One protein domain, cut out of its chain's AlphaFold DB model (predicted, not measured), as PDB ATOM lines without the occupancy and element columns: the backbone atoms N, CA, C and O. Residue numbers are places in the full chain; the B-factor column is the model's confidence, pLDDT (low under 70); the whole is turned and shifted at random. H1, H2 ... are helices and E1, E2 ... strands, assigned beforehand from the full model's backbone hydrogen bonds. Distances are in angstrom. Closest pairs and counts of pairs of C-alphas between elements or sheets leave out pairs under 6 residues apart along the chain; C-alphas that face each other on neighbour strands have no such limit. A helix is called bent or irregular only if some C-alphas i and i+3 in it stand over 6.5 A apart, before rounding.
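This is residues 12 to 126 of the 216 residues of the protein "Type II secretory pathway, pseudopilin PulG" of Prochlorococcus marinus (strain MIT 9211) (UniProt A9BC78). A long bent helix, H1, packs with part of its second arm, H1b, along one face of a small four-stranded sheet, while residues 12 to 33 of H1 stick out free. The 115 printed residues hold H1, then E1 to E4, a meander, each strand the antiparallel neighbour of the one before, in order E1 E2 E3 E4. The class is mixed; the whole is loose, radius of gyration of the C-alphas 19.4 A, spanning 72 by 33 by 19 A.

H1, residues 12 to 61, assigned as one helix by its hydrogen bonds, is bent: C-alphas 27 and 30 are 7.3 A apart. Its arms H1a, residues 12 to 27, and H1b, residues 30 to 61, stand at a steep tilt of 55 degrees; 11 of 12 and 26 of 28 O i to N i+4 pairs are within hydrogen-bond range. H1b is on the sheet of E1, residues 75 to 79, E2, 83 to 88, E3, 96 to 100, and E4, 105 to 109, at a height of 8.6 A. The closest C-alphas of H1b and E3, Gly 45 and Tyr 97, are 7.1 A apart. Within hydrogen-bond range are N 76 and O 87 in hairpin E1 and E2, N 86 and O 97 in E2 and E3, and N 96 and O 109 in E3 and E4, each 2.8 A.

H1a, 23.8 A long, begins at C-alpha 12 (80.342, -47.073, 171.914); H1b is 47.8 A long. E4 ends at C-alpha 109 (64.031, -86.696, 141.066).

The printed part has no cut, and the link from H1 to E1 is long, 13 residues. Residues 64, 119 to 120 and 125 to 126 have pLDDT under 70.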
ATOM      1  N   ILE A  12      79.830 -47.219 173.277       94.94
ATOM      2  CA  ILE A  12      80.342 -47.073 171.914       94.94
ATOM      3  C   ILE A  12      80.985 -48.362 171.391       94.94
ATOM      4  O   ILE A  12      80.784 -48.717 170.234       94.94
ATOM      5  N   GLU A  13      81.690 -49.108 172.239       93.00
ATOM      6  CA  GLU A  13      82.305 -50.386 171.871       93.00
ATOM      7  C   GLU A  13      81.246 -51.429 171.503       93.00
ATOM      8  O   GLU A  13      81.357 -52.095 170.474       93.00
ATOM      9  N   MET A  14      80.156 -51.494 172.269       94.00
ATOM     10  CA  MET A  14      79.038 -52.388 171.966       94.00
ATOM     11  C   MET A  14      78.336 -51.999 170.651       94.00
ATOM     12  O   MET A  14      78.046 -52.863 169.820       94.00
ATOM     13  N   ALA A  15      78.146 -50.697 170.402       95.19
ATOM     14  CA  ALA A  15      77.547 -50.198 169.163       95.19
ATOM     15  C   ALA A  15      78.380 -50.552 167.917       95.19
ATOM     16  O   ALA A  15      77.824 -50.969 166.898       95.19
ATOM     17  N   VAL A  16      79.711 -50.442 168.004       96.75
ATOM     18  CA  VAL A  16      80.618 -50.824 166.909       96.75
ATOM     19  C   VAL A  16      80.545 -52.331 166.637       96.75
ATOM     20  O   VAL A  16      80.471 -52.733 165.476       96.75
ATOM     21  N   VAL A  17      80.483 -53.172 167.676       96.69
ATOM     22  CA  VAL A  17      80.362 -54.632 167.515       96.69
ATOM     23  C   VAL A  17      79.057 -55.015 166.811       96.69
ATOM     24  O   VAL A  17      79.094 -55.797 165.859       96.69
ATOM     25  N   ILE A  18      77.914 -54.440 167.207       96.44
ATOM     26  CA  ILE A  18      76.636 -54.696 166.517       96.44
ATOM     27  C   ILE A  18      76.716 -54.262 165.049       96.44
ATOM     28  O   ILE A  18      76.271 -55.004 164.171       96.44
ATOM     29  N   ALA A  19      77.296 -53.091 164.766       96.88
ATOM     30  CA  ALA A  19      77.426 -52.592 163.400       96.88
ATOM     31  C   ALA A  19      78.223 -53.569 162.520       96.88
ATOM     32  O   ALA A  19      77.755 -53.951 161.447       96.88
ATOM     33  N   VAL A  20      79.369 -54.063 162.997       96.94
ATOM     34  CA  VAL A  20      80.186 -55.037 162.256       96.94
ATOM     35  C   VAL A  20      79.459 -56.378 162.087       96.94
ATOM     36  O   VAL A  20      79.420 -56.920 160.980       96.94
ATOM     37  N   LEU A  21      78.822 -56.898 163.143       95.12
ATOM     38  CA  LEU A  21      78.066 -58.157 163.074       95.12
ATOM     39  C   LEU A  21      76.882 -58.078 162.100       95.12
ATOM     40  O   LEU A  21      76.581 -59.065 161.422       95.12
ATOM     41  N   SER A  22      76.236 -56.914 161.988       95.94
ATOM     42  CA  SER A  22      75.129 -56.703 161.050       95.94
ATOM     43  C   SER A  22      75.583 -56.834 159.593       95.94
ATOM     44  O   SER A  22      74.943 -57.530 158.801       95.94
ATOM     45  N   ILE A  23      76.746 -56.265 159.262       95.19
ATOM     46  CA  ILE A  23      77.330 -56.325 157.919       95.19
ATOM     47  C   ILE A  23      77.736 -57.769 157.596       95.19
ATOM     48  O   ILE A  23      77.355 -58.296 156.550       95.19
ATOM     49  N   LEU A  24      78.421 -58.459 158.515       93.69
ATOM     50  CA  LEU A  24      78.849 -59.849 158.302       93.69
ATOM     51  C   LEU A  24      77.664 -60.815 158.131       93.69
ATOM     52  O   LEU A  24      77.700 -61.693 157.265       93.69
ATOM     53  N   SER A  25      76.585 -60.624 158.894       92.06
ATOM     54  CA  SER A  25      75.398 -61.488 158.830       92.06
ATOM     55  C   SER A  25      74.725 -61.460 157.454       92.06
ATOM     56  O   SER A  25      74.272 -62.498 156.965       92.06
ATOM     57  N   THR A  26      74.703 -60.297 156.792       91.69
ATOM     58  CA  THR A  26      74.113 -60.176 155.446       91.69
ATOM     59  C   THR A  26      74.879 -60.956 154.378       91.69
ATOM     60  O   THR A  26      74.262 -61.499 153.463       91.69
ATOM     61  N   LEU A  27      76.200 -61.095 154.518       90.56
ATOM     62  CA  LEU A  27      77.032 -61.839 153.567       90.56
ATOM     63  C   LEU A  27      76.923 -63.361 153.757       90.56
ATOM     64  O   LEU A  27      77.033 -64.119 152.794       90.56
ATOM     65  N   TRP A  28      76.706 -63.828 154.989       87.25
ATOM     66  CA  TRP A  28      76.735 -65.261 155.318       87.25
ATOM     67  C   TRP A  28      75.379 -65.968 155.194       87.25
ATOM     68  O   TRP A  28      75.337 -67.163 154.882       87.25
ATOM     69  N   GLY A  29      74.271 -65.244 155.371       83.62
ATOM     70  CA  GLY A  29      72.910 -65.791 155.332       83.62
ATOM     71  C   GLY A  29      72.594 -66.737 154.154       83.62
ATOM     72  O   GLY A  29      72.169 -67.874 154.395       83.62
ATOM     73  N   PRO A  30      72.807 -66.348 152.879       85.62
ATOM     74  CA  PRO A  30      72.391 -67.178 151.744       85.62
ATOM     75  C   PRO A  30      73.170 -68.497 151.628       85.62
ATOM     76  O   PRO A  30      72.623 -69.497 151.151       85.62
ATOM     77  N   ASN A  31      74.422 -68.533 152.084       86.62
ATOM     78  CA  ASN A  31      75.260 -69.730 152.009       86.62
ATOM     79  C   ASN A  31      74.831 -70.785 153.031       86.62
ATOM     80  O   ASN A  31      74.763 -71.970 152.698       86.62
ATOM     81  N   LEU A  32      74.444 -70.357 154.237       88.12
ATOM     82  CA  LEU A  32      73.978 -71.268 155.279       88.12
ATOM     83  C   LEU A  32      72.714 -72.024 154.845       88.12
ATOM     84  O   LEU A  32      72.617 -73.236 155.027       88.12
ATOM     85  N   LEU A  33      71.776 -71.343 154.179       87.44
ATOM     86  CA  LEU A  33      70.554 -71.976 153.670       87.44
ATOM     87  C   LEU A  33      70.845 -73.067 152.630       87.44
ATOM     88  O   LEU A  33      70.169 -74.098 152.615       87.44
ATOM     89  N   ARG A  34      71.851 -72.873 151.768       86.12
ATOM     90  CA  ARG A  34      72.267 -73.898 150.796       86.12
ATOM     91  C   ARG A  34      72.861 -75.120 151.492       86.12
ATOM     92  O   ARG A  34      72.533 -76.243 151.110       86.12
ATOM     93  N   LEU A  35      73.680 -74.910 152.522       88.44
ATOM     94  CA  LEU A  35      74.274 -75.995 153.305       88.44
ATOM     95  C   LEU A  35      73.214 -76.800 154.056       88.44
ATOM     96  O   LEU A  35      73.209 -78.022 153.955       88.44
ATOM     97  N   VAL A  36      72.264 -76.133 154.719       89.69
ATOM     98  CA  VAL A  36      71.160 -76.807 155.425       89.69
ATOM     99  C   VAL A  36      70.318 -77.641 154.456       89.69
ATOM    100  O   VAL A  36      70.009 -78.796 154.738       89.69
ATOM    101  N   ARG A  37      69.992 -77.103 153.274       88.00
ATOM    102  CA  ARG A  37      69.253 -77.849 152.239       88.00
ATOM    103  C   ARG A  37      70.014 -79.086 151.766       88.00
ATOM    104  O   ARG A  37      69.426 -80.160 151.669       88.00
ATOM    105  N   ARG A  38      71.322 -78.954 151.523       88.44
ATOM    106  CA  ARG A  38      72.182 -80.083 151.144       88.44
ATOM    107  C   ARG A  38      72.288 -81.120 152.264       88.44
ATOM    108  O   ARG A  38      72.248 -82.312 151.986       88.44
ATOM    109  N   GLY A  39      72.372 -80.686 153.520       90.62
ATOM    110  CA  GLY A  39      72.353 -81.580 154.678       90.62
ATOM    111  C   GLY A  39      71.064 -82.401 154.743       90.62
ATOM    112  O   GLY A  39      71.115 -83.621 154.884       90.62
ATOM    113  N   ASN A  40      69.912 -81.757 154.533       91.38
ATOM    114  CA  ASN A  40      68.616 -82.439 154.528       91.38
ATOM    115  C   ASN A  40      68.511 -83.477 153.399       91.38
ATOM    116  O   ASN A  40      68.015 -84.578 153.628       91.38
ATOM    117  N   SER A  41      68.987 -83.163 152.187       90.25
ATOM    118  CA  SER A  41      68.953 -84.126 151.078       90.25
ATOM    119  C   SER A  41      69.894 -85.310 151.296       90.25
ATOM    120  O   SER A  41      69.523 -86.433 150.957       90.25
ATOM    121  N   VAL A  42      71.070 -85.094 151.890       91.75
ATOM    122  CA  VAL A  42      72.001 -86.176 152.251       91.75
ATOM    123  C   VAL A  42      71.406 -87.063 153.344       91.75
ATOM    124  O   VAL A  42      71.436 -88.285 153.212       91.75
ATOM    125  N   SER A  43      70.806 -86.462 154.376       93.38
ATOM    126  CA  SER A  43      70.126 -87.190 155.452       93.38
ATOM    127  C   SER A  43      68.995 -88.072 154.913       93.38
ATOM    128  O   SER A  43      68.920 -89.254 155.251       93.38
ATOM    129  N   ALA A  44      68.170 -87.542 154.004       94.31
ATOM    130  CA  ALA A  44      67.120 -88.316 153.349       94.31
ATOM    131  C   ALA A  44      67.685 -89.477 152.515       94.31
ATOM    132  O   ALA A  44      67.214 -90.607 152.634       94.31
ATOM    133  N   GLY A  45      68.741 -89.235 151.732       93.38
ATOM    134  CA  GLY A  45      69.405 -90.286 150.959       93.38
ATOM    135  C   GLY A  45      69.992 -91.394 151.842       93.38
ATOM    136  O   GLY A  45      69.869 -92.575 151.522       93.38
ATOM    137  N   GLN A  46      70.583 -91.037 152.985       94.62
ATOM    138  CA  GLN A  46      71.078 -92.005 153.965       94.62
ATOM    139  C   GLN A  46      69.941 -92.827 154.581       94.62
ATOM    140  O   GLN A  46      70.071 -94.044 154.698       94.62
ATOM    141  N   ALA A  47      68.822 -92.194 154.935       94.62
ATOM    142  CA  ALA A  47      67.659 -92.902 155.456       94.62
ATOM    143  C   ALA A  47      67.087 -93.891 154.425       94.62
ATOM    144  O   ALA A  47      66.769 -95.021 154.779       94.62
ATOM    145  N   MET A  48      67.049 -93.523 153.140       94.94
ATOM    146  CA  MET A  48      66.628 -94.439 152.073       94.94
ATOM    147  C   MET A  48      67.584 -95.626 151.896       94.94
ATOM    148  O   MET A  48      67.121 -96.732 151.631       94.94
ATOM    149  N   ARG A  49      68.902 -95.445 152.089       94.44
ATOM    150  CA  ARG A  49      69.848 -96.580 152.130       94.44
ATOM    151  C   ARG A  49      69.549 -97.527 153.288       94.44
ATOM    152  O   ARG A  49      69.625 -98.734 153.116       94.44
ATOM    153  N   GLN A  50      69.229 -96.982 154.461       94.81
ATOM    154  CA  GLN A  50      68.874 -97.800 155.620       94.81
ATOM    155  C   GLN A  50      67.592 -98.590 155.360       94.81
ATOM    156  O   GLN A  50      67.595 -99.795 155.567       94.81
ATOM    157  N   ILE A  51      66.551 -97.943 154.821       94.25
ATOM    158  CA  ILE A  51      65.298 -98.608 154.423       94.25
ATOM    159  C   ILE A  51      65.577 -99.733 153.427       94.25
ATOM    160  O   ILE A  51      65.096-100.842 153.613       94.25
ATOM    161  N   ARG A  52      66.397 -99.476 152.403       93.94
ATOM    162  CA  ARG A  52      66.808-100.510 151.451       93.94
ATOM    163  C   ARG A  52      67.450-101.705 152.159       93.94
ATOM    164  O   ARG A  52      67.045-102.830 151.904       93.94
ATOM    165  N   ASN A  53      68.416-101.465 153.044       93.62
ATOM    166  CA  ASN A  53      69.110-102.538 153.756       93.62
ATOM    167  C   ASN A  53      68.164-103.329 154.681       93.62
ATOM    168  O   ASN A  53      68.280-104.549 154.760       93.62
ATOM    169  N   GLU A  54      67.230-102.651 155.360       93.44
ATOM    170  CA  GLU A  54      66.181-103.294 156.169       93.44
ATOM    171  C   GLU A  54      65.310-104.205 155.290       93.44
ATOM    172  O   GLU A  54      65.133-105.383 155.588       93.44
ATOM    173  N   CYS A  55      64.858-103.698 154.145       92.62
ATOM    174  CA  CYS A  55      64.003-104.440 153.226       92.62
ATOM    175  C   CYS A  55      64.709-105.611 152.525       92.62
ATOM    176  O   CYS A  55      64.105-106.666 152.343       92.62
ATOM    177  N   GLU A  56      65.976-105.449 152.132       90.81
ATOM    178  CA  GLU A  56      66.783-106.537 151.563       90.81
ATOM    179  C   GLU A  56      67.021-107.644 152.599       90.81
ATOM    180  O   GLU A  56      66.961-108.824 152.256       90.81
ATOM    181  N   SER A  57      67.232-107.278 153.867       90.88
ATOM    182  CA  SER A  57      67.351-108.238 154.965       90.88
ATOM    183  C   SER A  57      66.043-109.004 155.177       90.88
ATOM    184  O   SER A  57      66.048-110.233 155.160       90.88
ATOM    185  N   ASP A  58      64.911-108.310 155.313       87.31
ATOM    186  CA  ASP A  58      63.605-108.939 155.568       87.31
ATOM    187  C   ASP A  58      63.162-109.885 154.446       87.31
ATOM    188  O   ASP A  58      62.568-110.936 154.716       87.31
ATOM    189  N   TYR A  59      63.499-109.555 153.194       85.94
ATOM    190  CA  TYR A  59      63.221-110.408 152.040       85.94
ATOM    191  C   TYR A  59      63.880-111.788 152.169       85.94
ATOM    192  O   TYR A  59      63.254-112.804 151.871       85.94
ATOM    193  N   VAL A  60      65.120-111.845 152.671       85.50
ATOM    194  CA  VAL A  60      65.849-113.109 152.885       85.50
ATOM    195  C   VAL A  60      65.178-113.971 153.960       85.50
ATOM    196  O   VAL A  60      65.208-115.198 153.867       85.50
ATOM    197  N   PHE A  61      64.531-113.353 154.950       86.94
ATOM    198  CA  PHE A  61      63.849-114.052 156.045       86.94
ATOM    199  C   PHE A  61      62.369-114.364 155.768       86.94
ATOM    200  O   PHE A  61      61.718-114.996 156.598       86.94
ATOM    201  N   GLY A  62      61.833-113.968 154.608       79.00
ATOM    202  CA  GLY A  62      60.466-114.299 154.191       79.00
ATOM    203  C   GLY A  62      59.363-113.553 154.952       79.00
ATOM    204  O   GLY A  62      58.229-114.031 154.999       79.00
ATOM    205  N   SER A  63      59.674-112.399 155.550       77.62
ATOM    206  CA  SER A  63      58.693-111.549 156.236       77.62
ATOM    207  C   SER A  63      58.142-110.478 155.281       77.62
ATOM    208  O   SER A  63      58.922-109.908 154.513       77.62
ATOM    209  N   PRO A  64      56.828-110.164 155.290       66.75
ATOM    210  CA  PRO A  64      56.291-109.047 154.518       66.75
ATOM    211  C   PRO A  64      56.879-107.729 155.042       66.75
ATOM    212  O   PRO A  64      56.513-107.235 156.109       66.75
ATOM    213  N   GLY A  65      57.842-107.204 154.279       72.75
ATOM    214  CA  GLY A  65      58.744-106.142 154.699       72.75
ATOM    215  C   GLY A  65      58.030-104.814 154.928       72.75
ATOM    216  O   GLY A  65      57.539-104.150 154.006       72.75
ATOM    217  N   THR A  66      58.024-104.399 156.185       89.19
ATOM    218  CA  THR A  66      57.771-103.013 156.567       89.19
ATOM    219  C   THR A  66      59.063-102.472 157.149       89.19
ATOM    220  O   THR A  66      59.706-103.139 157.950       89.19
ATOM    221  N   PHE A  67      59.465-101.278 156.729       91.38
ATOM    222  CA  PHE A  67      60.646-100.635 157.292       91.38
ATOM    223  C   PHE A  67      60.270 -99.846 158.542       91.38
ATOM    224  O   PHE A  67      59.130 -99.393 158.701       91.38
ATOM    225  N   THR A  68      61.246 -99.622 159.417       89.94
ATOM    226  CA  THR A  68      61.013 -98.836 160.628       89.94
ATOM    227  C   THR A  68      60.770 -97.370 160.250       89.94
ATOM    228  O   THR A  68      61.636 -96.751 159.620       89.94
ATOM    229  N   PRO A  69      59.636 -96.752 160.638       86.88
ATOM    230  CA  PRO A  69      59.389 -95.348 160.340       86.88
ATOM    231  C   PRO A  69      60.442 -94.462 161.011       86.88
ATOM    232  O   PRO A  69      60.562 -94.432 162.237       86.88
ATOM    233  N   ARG A  70      61.195 -93.699 160.215       90.25
ATOM    234  CA  ARG A  70      62.196 -92.745 160.712       90.25
ATOM    235  C   ARG A  70      61.751 -91.315 160.439       90.25
ATOM    236  O   ARG A  70      61.239 -90.990 159.372       90.25
ATOM    237  N   ARG A  71      61.963 -90.423 161.404       93.00
ATOM    238  CA  ARG A  71      61.725 -88.993 161.189       93.00
ATOM    239  C   ARG A  71      62.926 -88.386 160.482       93.00
ATOM    240  O   ARG A  71      64.007 -88.312 161.055       93.00
ATOM    241  N   ILE A  72      62.710 -87.920 159.258       93.94
ATOM    242  CA  ILE A  72      63.708 -87.191 158.479       93.94
ATOM    243  C   ILE A  72      63.282 -85.717 158.458       93.94
ATOM    244  O   ILE A  72      62.181 -85.407 157.990       93.94
ATOM    245  N   PRO A  73      64.099 -84.779 158.967       91.56
ATOM    246  CA  PRO A  73      63.768 -83.360 158.921       91.56
ATOM    247  C   PRO A  73      63.482 -82.910 157.488       91.56
ATOM    248  O   PRO A  73      64.270 -83.169 156.588       91.56
ATOM    249  N   GLN A  74      62.369 -82.202 157.286       94.81
ATOM    250  CA  GLN A  74      61.916 -81.701 155.976       94.81
ATOM    251  C   GLN A  74      61.451 -82.764 154.967       94.81
ATOM    252  O   GLN A  74      61.167 -82.391 153.831       94.81
ATOM    253  N   TYR A  75      61.291 -84.031 155.365       96.50
ATOM    254  CA  TYR A  75      60.754 -85.090 154.504       96.50
ATOM    255  C   TYR A  75      59.637 -85.877 155.198       96.50
ATOM    256  O   TYR A  75      59.631 -86.037 156.419       96.50
ATOM    257  N   SER A  76      58.697 -86.390 154.409       96.06
ATOM    258  CA  SER A  76      57.749 -87.427 154.809       96.06
ATOM    259  C   SER A  76      58.099 -88.736 154.115       96.06
ATOM    260  O   SER A  76      58.263 -88.767 152.895       96.06
ATOM    261  N   LEU A  77      58.203 -89.809 154.896       95.75
ATOM    262  CA  LEU A  77      58.354 -91.164 154.378       95.75
ATOM    263  C   LEU A  77      56.980 -91.778 154.130       95.75
ATOM    264  O   LEU A  77      56.094 -91.672 154.979       95.75
ATOM    265  N   THR A  78      56.820 -92.437 152.990       95.19
ATOM    266  CA  THR A  78      55.612 -93.180 152.625       95.19
ATOM    267  C   THR A  78      55.990 -94.505 151.966       95.19
ATOM    268  O   THR A  78      57.059 -94.623 151.364       95.19
ATOM    269  N   GLY A  79      55.111 -95.504 152.075       94.00
ATOM    270  CA  GLY A  79      55.268 -96.797 151.408       94.00
ATOM    271  C   GLY A  79      55.673 -97.950 152.331       94.00
ATOM    272  O   GLY A  79      55.453 -97.896 153.540       94.00
ATOM    273  N   ASN A  80      56.225 -99.001 151.731       93.62
ATOM    274  CA  ASN A  80      56.639-100.260 152.356       93.62
ATOM    275  C   ASN A  80      57.942-100.778 151.702       93.62
ATOM    276  O   ASN A  80      58.595-100.047 150.957       93.62
ATOM    277  N   CYS A  81      58.331-102.030 151.955       93.06
ATOM    278  CA  CYS A  81      59.523-102.595 151.321       93.06
ATOM    279  C   CYS A  81      59.395-102.902 149.826       93.06
ATOM    280  O   CYS A  81      60.427-103.081 149.185       93.06
ATOM    281  N   ASP A  82      58.191-102.901 149.247       93.19
ATOM    282  CA  ASP A  82      58.017-103.023 147.794       93.19
ATOM    283  C   ASP A  82      58.334-101.702 147.097       93.19
ATOM    284  O   ASP A  82      59.041-101.647 146.085       93.19
ATOM    285  N   SER A  83      57.814-100.616 147.666       93.44
ATOM    286  CA  SER A  83      58.050 -99.263 147.191       93.44
ATOM    287  C   SER A  83      58.050 -98.289 148.361       93.44
ATOM    288  O   SER A  83      57.068 -98.179 149.092       93.44
ATOM    289  N   ALA A  84      59.153 -97.563 148.521       95.19
ATOM    290  CA  ALA A  84      59.300 -96.540 149.548       95.19
ATOM    291  C   ALA A  84      59.637 -95.204 148.894       95.19
ATOM    292  O   ALA A  84      60.367 -95.153 147.902       95.19
ATOM    293  N   SER A  85      59.118 -94.111 149.443       95.88
ATOM    294  CA  SER A  85      59.406 -92.761 148.963       95.88
ATOM    295  C   SER A  85      59.668 -91.803 150.116       95.88
ATOM    296  O   SER A  85      58.957 -91.809 151.118       95.88
ATOM    297  N   ALA A  86      60.678 -90.949 149.955       96.69
ATOM    298  CA  ALA A  86      60.922 -89.802 150.818       96.69
ATOM    299  C   ALA A  86      60.569 -88.527 150.049       96.69
ATOM    300  O   ALA A  86      61.290 -88.117 149.135       96.69
ATOM    301  N   ILE A  87      59.455 -87.906 150.431       96.50
ATOM    302  CA  ILE A  87      58.898 -86.724 149.773       96.50
ATOM    303  C   ILE A  87      59.281 -85.487 150.591       96.50
ATOM    304  O   ILE A  87      58.944 -85.417 151.775       96.50
ATOM    305  N   PRO A  88      59.999 -84.509 150.018       96.38
ATOM    306  CA  PRO A  88      60.354 -83.296 150.737       96.38
ATOM    307  C   PRO A  88      59.135 -82.391 150.946       96.38
ATOM    308  O   PRO A  88      58.270 -82.281 150.083       96.38
ATOM    309  N   LYS A  89      59.122 -81.630 152.046       95.44
ATOM    310  CA  LYS A  89      58.140 -80.548 152.264       95.44
ATOM    311  C   LYS A  89      58.236 -79.445 151.203       95.44
ATOM    312  O   LYS A  89      57.250 -78.780 150.909       95.44
ATOM    313  N   ASP A  90      59.434 -79.245 150.653       92.94
ATOM    314  CA  ASP A  90      59.722 -78.300 149.574       92.94
ATOM    315  C   ASP A  90      60.335 -79.035 148.371       92.94
ATOM    316  O   ASP A  90      61.559 -79.140 148.238       92.94
ATOM    317  N   GLU A  91      59.463 -79.527 147.490       92.19
ATOM    318  CA  GLU A  91      59.803 -80.224 146.238       92.19
ATOM    319  C   GLU A  91      60.536 -79.348 145.212       92.19
ATOM    320  O   GLU A  91      61.137 -79.854 144.263       92.19
ATOM    321  N   LYS A  92      60.476 -78.014 145.343       89.00
ATOM    322  CA  LYS A  92      61.117 -77.107 144.379       89.00
ATOM    323  C   LYS A  92      62.636 -77.119 144.544       89.00
ATOM    324  O   LYS A  92      63.375 -77.024 143.555       89.00
ATOM    325  N   ASN A  93      63.084 -77.199 145.796       88.12
ATOM    326  CA  ASN A  93      64.489 -77.073 146.178       88.12
ATOM    327  C   ASN A  93      65.137 -78.398 146.591       88.12
ATOM    328  O   ASN A  93      66.365 -78.477 146.607       88.12
ATOM    329  N   ASN A  94      64.348 -79.421 146.908       91.88
ATOM    330  CA  ASN A  94      64.842 -80.710 147.377       91.88
ATOM    331  C   ASN A  94      64.347 -81.838 146.463       91.88
ATOM    332  O   ASN A  94      63.245 -81.728 145.922       91.88
ATOM    333  N   PRO A  95      65.143 -82.904 146.274       94.25
ATOM    334  CA  PRO A  95      64.726 -84.039 145.468       94.25
ATOM    335  C   PRO A  95      63.768 -84.944 146.246       94.25
ATOM    336  O   PRO A  95      63.898 -85.103 147.457       94.25
ATOM    337  N   THR A  96      62.856 -85.589 145.536       95.50
ATOM    338  CA  THR A  96      62.136 -86.768 146.014       95.50
ATOM    339  C   THR A  96      63.022 -87.985 145.808       95.50
ATOM    340  O   THR A  96      63.611 -88.147 144.738       95.50
ATOM    341  N   TYR A  97      63.120 -88.846 146.818       95.81
ATOM    342  CA  TYR A  97      63.792 -90.137 146.691       95.81
ATOM    343  C   TYR A  97      62.761 -91.246 146.595       95.81
ATOM    344  O   TYR A  97      61.789 -91.244 147.348       95.81
ATOM    345  N   SER A  98      63.003 -92.214 145.720       95.06
ATOM    346  CA  SER A  98      62.170 -93.402 145.580       95.06
ATOM    347  C   SER A  98      63.032 -94.655 145.550       95.06
ATOM    348  O   SER A  98      64.132 -94.663 145.000       95.06
ATOM    349  N   TYR A  99      62.521 -95.711 146.162       94.81
ATOM    350  CA  TYR A  99      63.100 -97.043 146.192       94.81
ATOM    351  C   TYR A  99      62.064 -98.040 145.678       94.81
ATOM    352  O   TYR A  99      60.876 -97.919 145.987       94.81
ATOM    353  N   THR A 100      62.513 -99.019 144.901       93.94
ATOM    354  CA  THR A 100      61.668-100.102 144.391       93.94
ATOM    355  C   THR A 100      62.393-101.429 144.561       93.94
ATOM    356  O   THR A 100      63.508-101.585 144.062       93.94
ATOM    357  N   SER A 101      61.756-102.399 145.220       90.81
ATOM    358  CA  SER A 101      62.339-103.729 145.455       90.81
ATOM    359  C   SER A 101      62.634-104.486 144.163       90.81
ATOM    360  O   SER A 101      63.637-105.185 144.079       90.81
ATOM    361  N   ALA A 102      61.811-104.294 143.126       90.38
ATOM    362  CA  ALA A 102      61.979-104.955 141.832       90.38
ATOM    363  C   ALA A 102      63.332-104.648 141.167       90.38
ATOM    364  O   ALA A 102      63.877-105.498 140.468       90.38
ATOM    365  N   THR A 103      63.869-103.441 141.369       90.62
ATOM    366  CA  THR A 103      65.175-103.037 140.827       90.62
ATOM    367  C   THR A 103      66.270-103.013 141.889       90.62
ATOM    368  O   THR A 103      67.448-103.040 141.542       90.62
ATOM    369  N   GLY A 104      65.907-102.906 143.171       88.56
ATOM    370  CA  GLY A 104      66.842-102.651 144.267       88.56
ATOM    371  C   GLY A 104      67.519-101.278 144.172       88.56
ATOM    372  O   GLY A 104      68.499-101.014 144.868       88.56
ATOM    373  N   LEU A 105      67.044-100.387 143.294       90.62
ATOM    374  CA  LEU A 105      67.677 -99.097 143.038       90.62
ATOM    375  C   LEU A 105      66.974 -97.978 143.800       90.62
ATOM    376  O   LEU A 105      65.748 -97.924 143.896       90.62
ATOM    377  N   ILE A 106      67.789 -97.054 144.311       92.31
ATOM    378  CA  ILE A 106      67.325 -95.776 144.843       92.31
ATOM    379  C   ILE A 106      67.502 -94.744 143.733       92.31
ATOM    380  O   ILE A 106      68.618 -94.498 143.264       92.31
ATOM    381  N   THR A 107      66.404 -94.130 143.322       93.12
ATOM    382  CA  THR A 107      66.388 -93.033 142.355       93.12
ATOM    383  C   THR A 107      66.037 -91.735 143.053       93.12
ATOM    384  O   THR A 107      65.383 -91.725 144.099       93.12
ATOM    385  N   CYS A 108      66.459 -90.620 142.470       92.56
ATOM    386  CA  CYS A 108      66.067 -89.305 142.944       92.56
ATOM    387  C   CYS A 108      65.641 -88.401 141.800       92.56
ATOM    388  O   CYS A 108      66.237 -88.406 140.724       92.56
ATOM    389  N   SER A 109      64.618 -87.595 142.051       91.12
ATOM    390  CA  SER A 109      64.031 -86.696 141.066       91.12
ATOM    391  C   SER A 109      63.768 -85.336 141.691       91.12
ATOM    392  O   SER A 109      63.332 -85.233 142.834       91.12
ATOM    393  N   TYR A 110      64.049 -84.262 140.957       90.81
ATOM    394  CA  TYR A 110      63.570 -82.936 141.345       90.81
ATOM    395  C   TYR A 110      62.295 -82.622 140.579       90.81
ATOM    396  O   TYR A 110      62.104 -83.062 139.445       90.81
ATOM    397  N   LYS A 111      61.447 -81.778 141.165       87.81
ATOM    398  CA  LYS A 111      60.305 -81.223 140.444       87.81
ATOM    399  C   LYS A 111      60.788 -80.512 139.175       87.81
ATOM    400  O   LYS A 111      61.636 -79.618 139.252       87.81
ATOM    401  N   ASN A 112      60.226 -80.897 138.029       81.56
ATOM    402  CA  ASN A 112      60.589 -80.404 136.693       81.56
ATOM    403  C   ASN A 112      62.043 -80.705 136.268       81.56
ATOM    404  O   ASN A 112      62.624 -79.947 135.492       81.56
ATOM    405  N   ALA A 113      62.641 -81.780 136.780       78.31
ATOM    406  CA  ALA A 113      63.965 -82.246 136.385       78.31
ATOM    407  C   ALA A 113      63.932 -83.730 136.018       78.31
ATOM    408  O   ALA A 113      63.026 -84.458 136.424       78.31
ATOM    409  N   GLU A 114      64.949 -84.179 135.287       76.94
ATOM    410  CA  GLU A 114      65.134 -85.601 135.018       76.94
ATOM    411  C   GLU A 114      65.591 -86.343 136.283       76.94
ATOM    412  O   GLU A 114      66.250 -85.777 137.163       76.94
ATOM    413  N   SER A 115      65.208 -87.617 136.388       72.50
ATOM    414  CA  SER A 115      65.619 -88.468 137.504       72.50
ATOM    415  C   SER A 115      67.077 -88.880 137.335       72.50
ATOM    416  O   SER A 115      67.491 -89.288 136.256       72.50
ATOM    417  N   THR A 116      67.854 -88.809 138.411       75.06
ATOM    418  CA  THR A 116      69.248 -89.269 138.440       75.06
ATOM    419  C   THR A 116      69.394 -90.451 139.391       75.06
ATOM    420  O   THR A 116      68.595 -90.640 140.316       75.06
ATOM    421  N   SER A 117      70.396 -91.293 139.146       70.81
ATOM    422  CA  SER A 117      70.726 -92.388 140.050       70.81
ATOM    423  C   SER A 117      71.447 -91.859 141.291       70.81
ATOM    424  O   SER A 117      72.287 -90.954 141.246       70.81
ATOM    425  N   PHE A 118      71.115 -92.445 142.434       72.50
ATOM    426  CA  PHE A 118      71.839 -92.220 143.673       72.50
ATOM    427  C   PHE A 118      73.235 -92.895 143.595       72.50
ATOM    428  O   PHE A 118      73.323 -93.994 143.047       72.50
ATOM    429  N   PRO A 119      74.335 -92.314 144.135       66.06
ATOM    430  CA  PRO A 119      74.421 -91.198 145.091       66.06
ATOM    431  C   PRO A 119      74.457 -89.791 144.488       66.06
ATOM    432  O   PRO A 119      74.368 -88.810 145.227       66.06
ATOM    433  N   SER A 120      74.600 -89.657 143.173       67.88
ATOM    434  CA  SER A 120      74.753 -88.361 142.516       67.88
ATOM    435  C   SER A 120      73.399 -87.757 142.144       67.88
ATOM    436  O   SER A 120      73.069 -87.646 140.967       67.88
ATOM    437  N   CYS A 121      72.626 -87.327 143.141       77.62
ATOM    438  CA  CYS A 121      71.398 -86.576 142.885       77.62
ATOM    439  C   CYS A 121      71.728 -85.172 142.391       77.62
ATOM    440  O   CYS A 121      72.058 -84.283 143.180       77.62
ATOM    441  N   LYS A 122      71.660 -84.975 141.074       78.75
ATOM    442  CA  LYS A 122      71.882 -83.681 140.422       78.75
ATOM    443  C   LYS A 122      70.588 -83.216 139.765       78.75
ATOM    444  O   LYS A 122      69.867 -84.000 139.158       78.75
ATOM    445  N   LYS A 123      70.295 -81.920 139.880       73.25
ATOM    446  CA  LYS A 123      69.157 -81.301 139.198       73.25
ATOM    447  C   LYS A 123      69.529 -81.088 137.733       73.25
ATOM    448  O   LYS A 123      70.199 -80.113 137.412       73.25
ATOM    449  N   LEU A 124      69.127 -82.013 136.868       70.62
ATOM    450  CA  LEU A 124      69.266 -81.866 135.421       70.62
ATOM    451  C   LEU A 124      68.037 -81.128 134.889       70.62
ATOM    452  O   LEU A 124      66.906 -81.557 135.117       70.62
ATOM    453  N   ALA A 125      68.239 -79.987 134.233       68.50
ATOM    454  CA  ALA A 125      67.139 -79.268 133.604       68.50
ATOM    455  C   ALA A 125      66.553 -80.137 132.480       68.50
ATOM    456  O   ALA A 125      67.276 -80.507 131.557       68.50
ATOM    457  N   LEU A 126      65.257 -80.459 132.554       63.31
ATOM    458  CA  LEU A 126      64.541 -81.061 131.426       63.31
ATOM    459  C   LEU A 126      64.622 -80.072 130.265       63.31
ATOM    460  O   LEU A 126      64.225 -78.919 130.435       63.31
TER     461      LEU A 126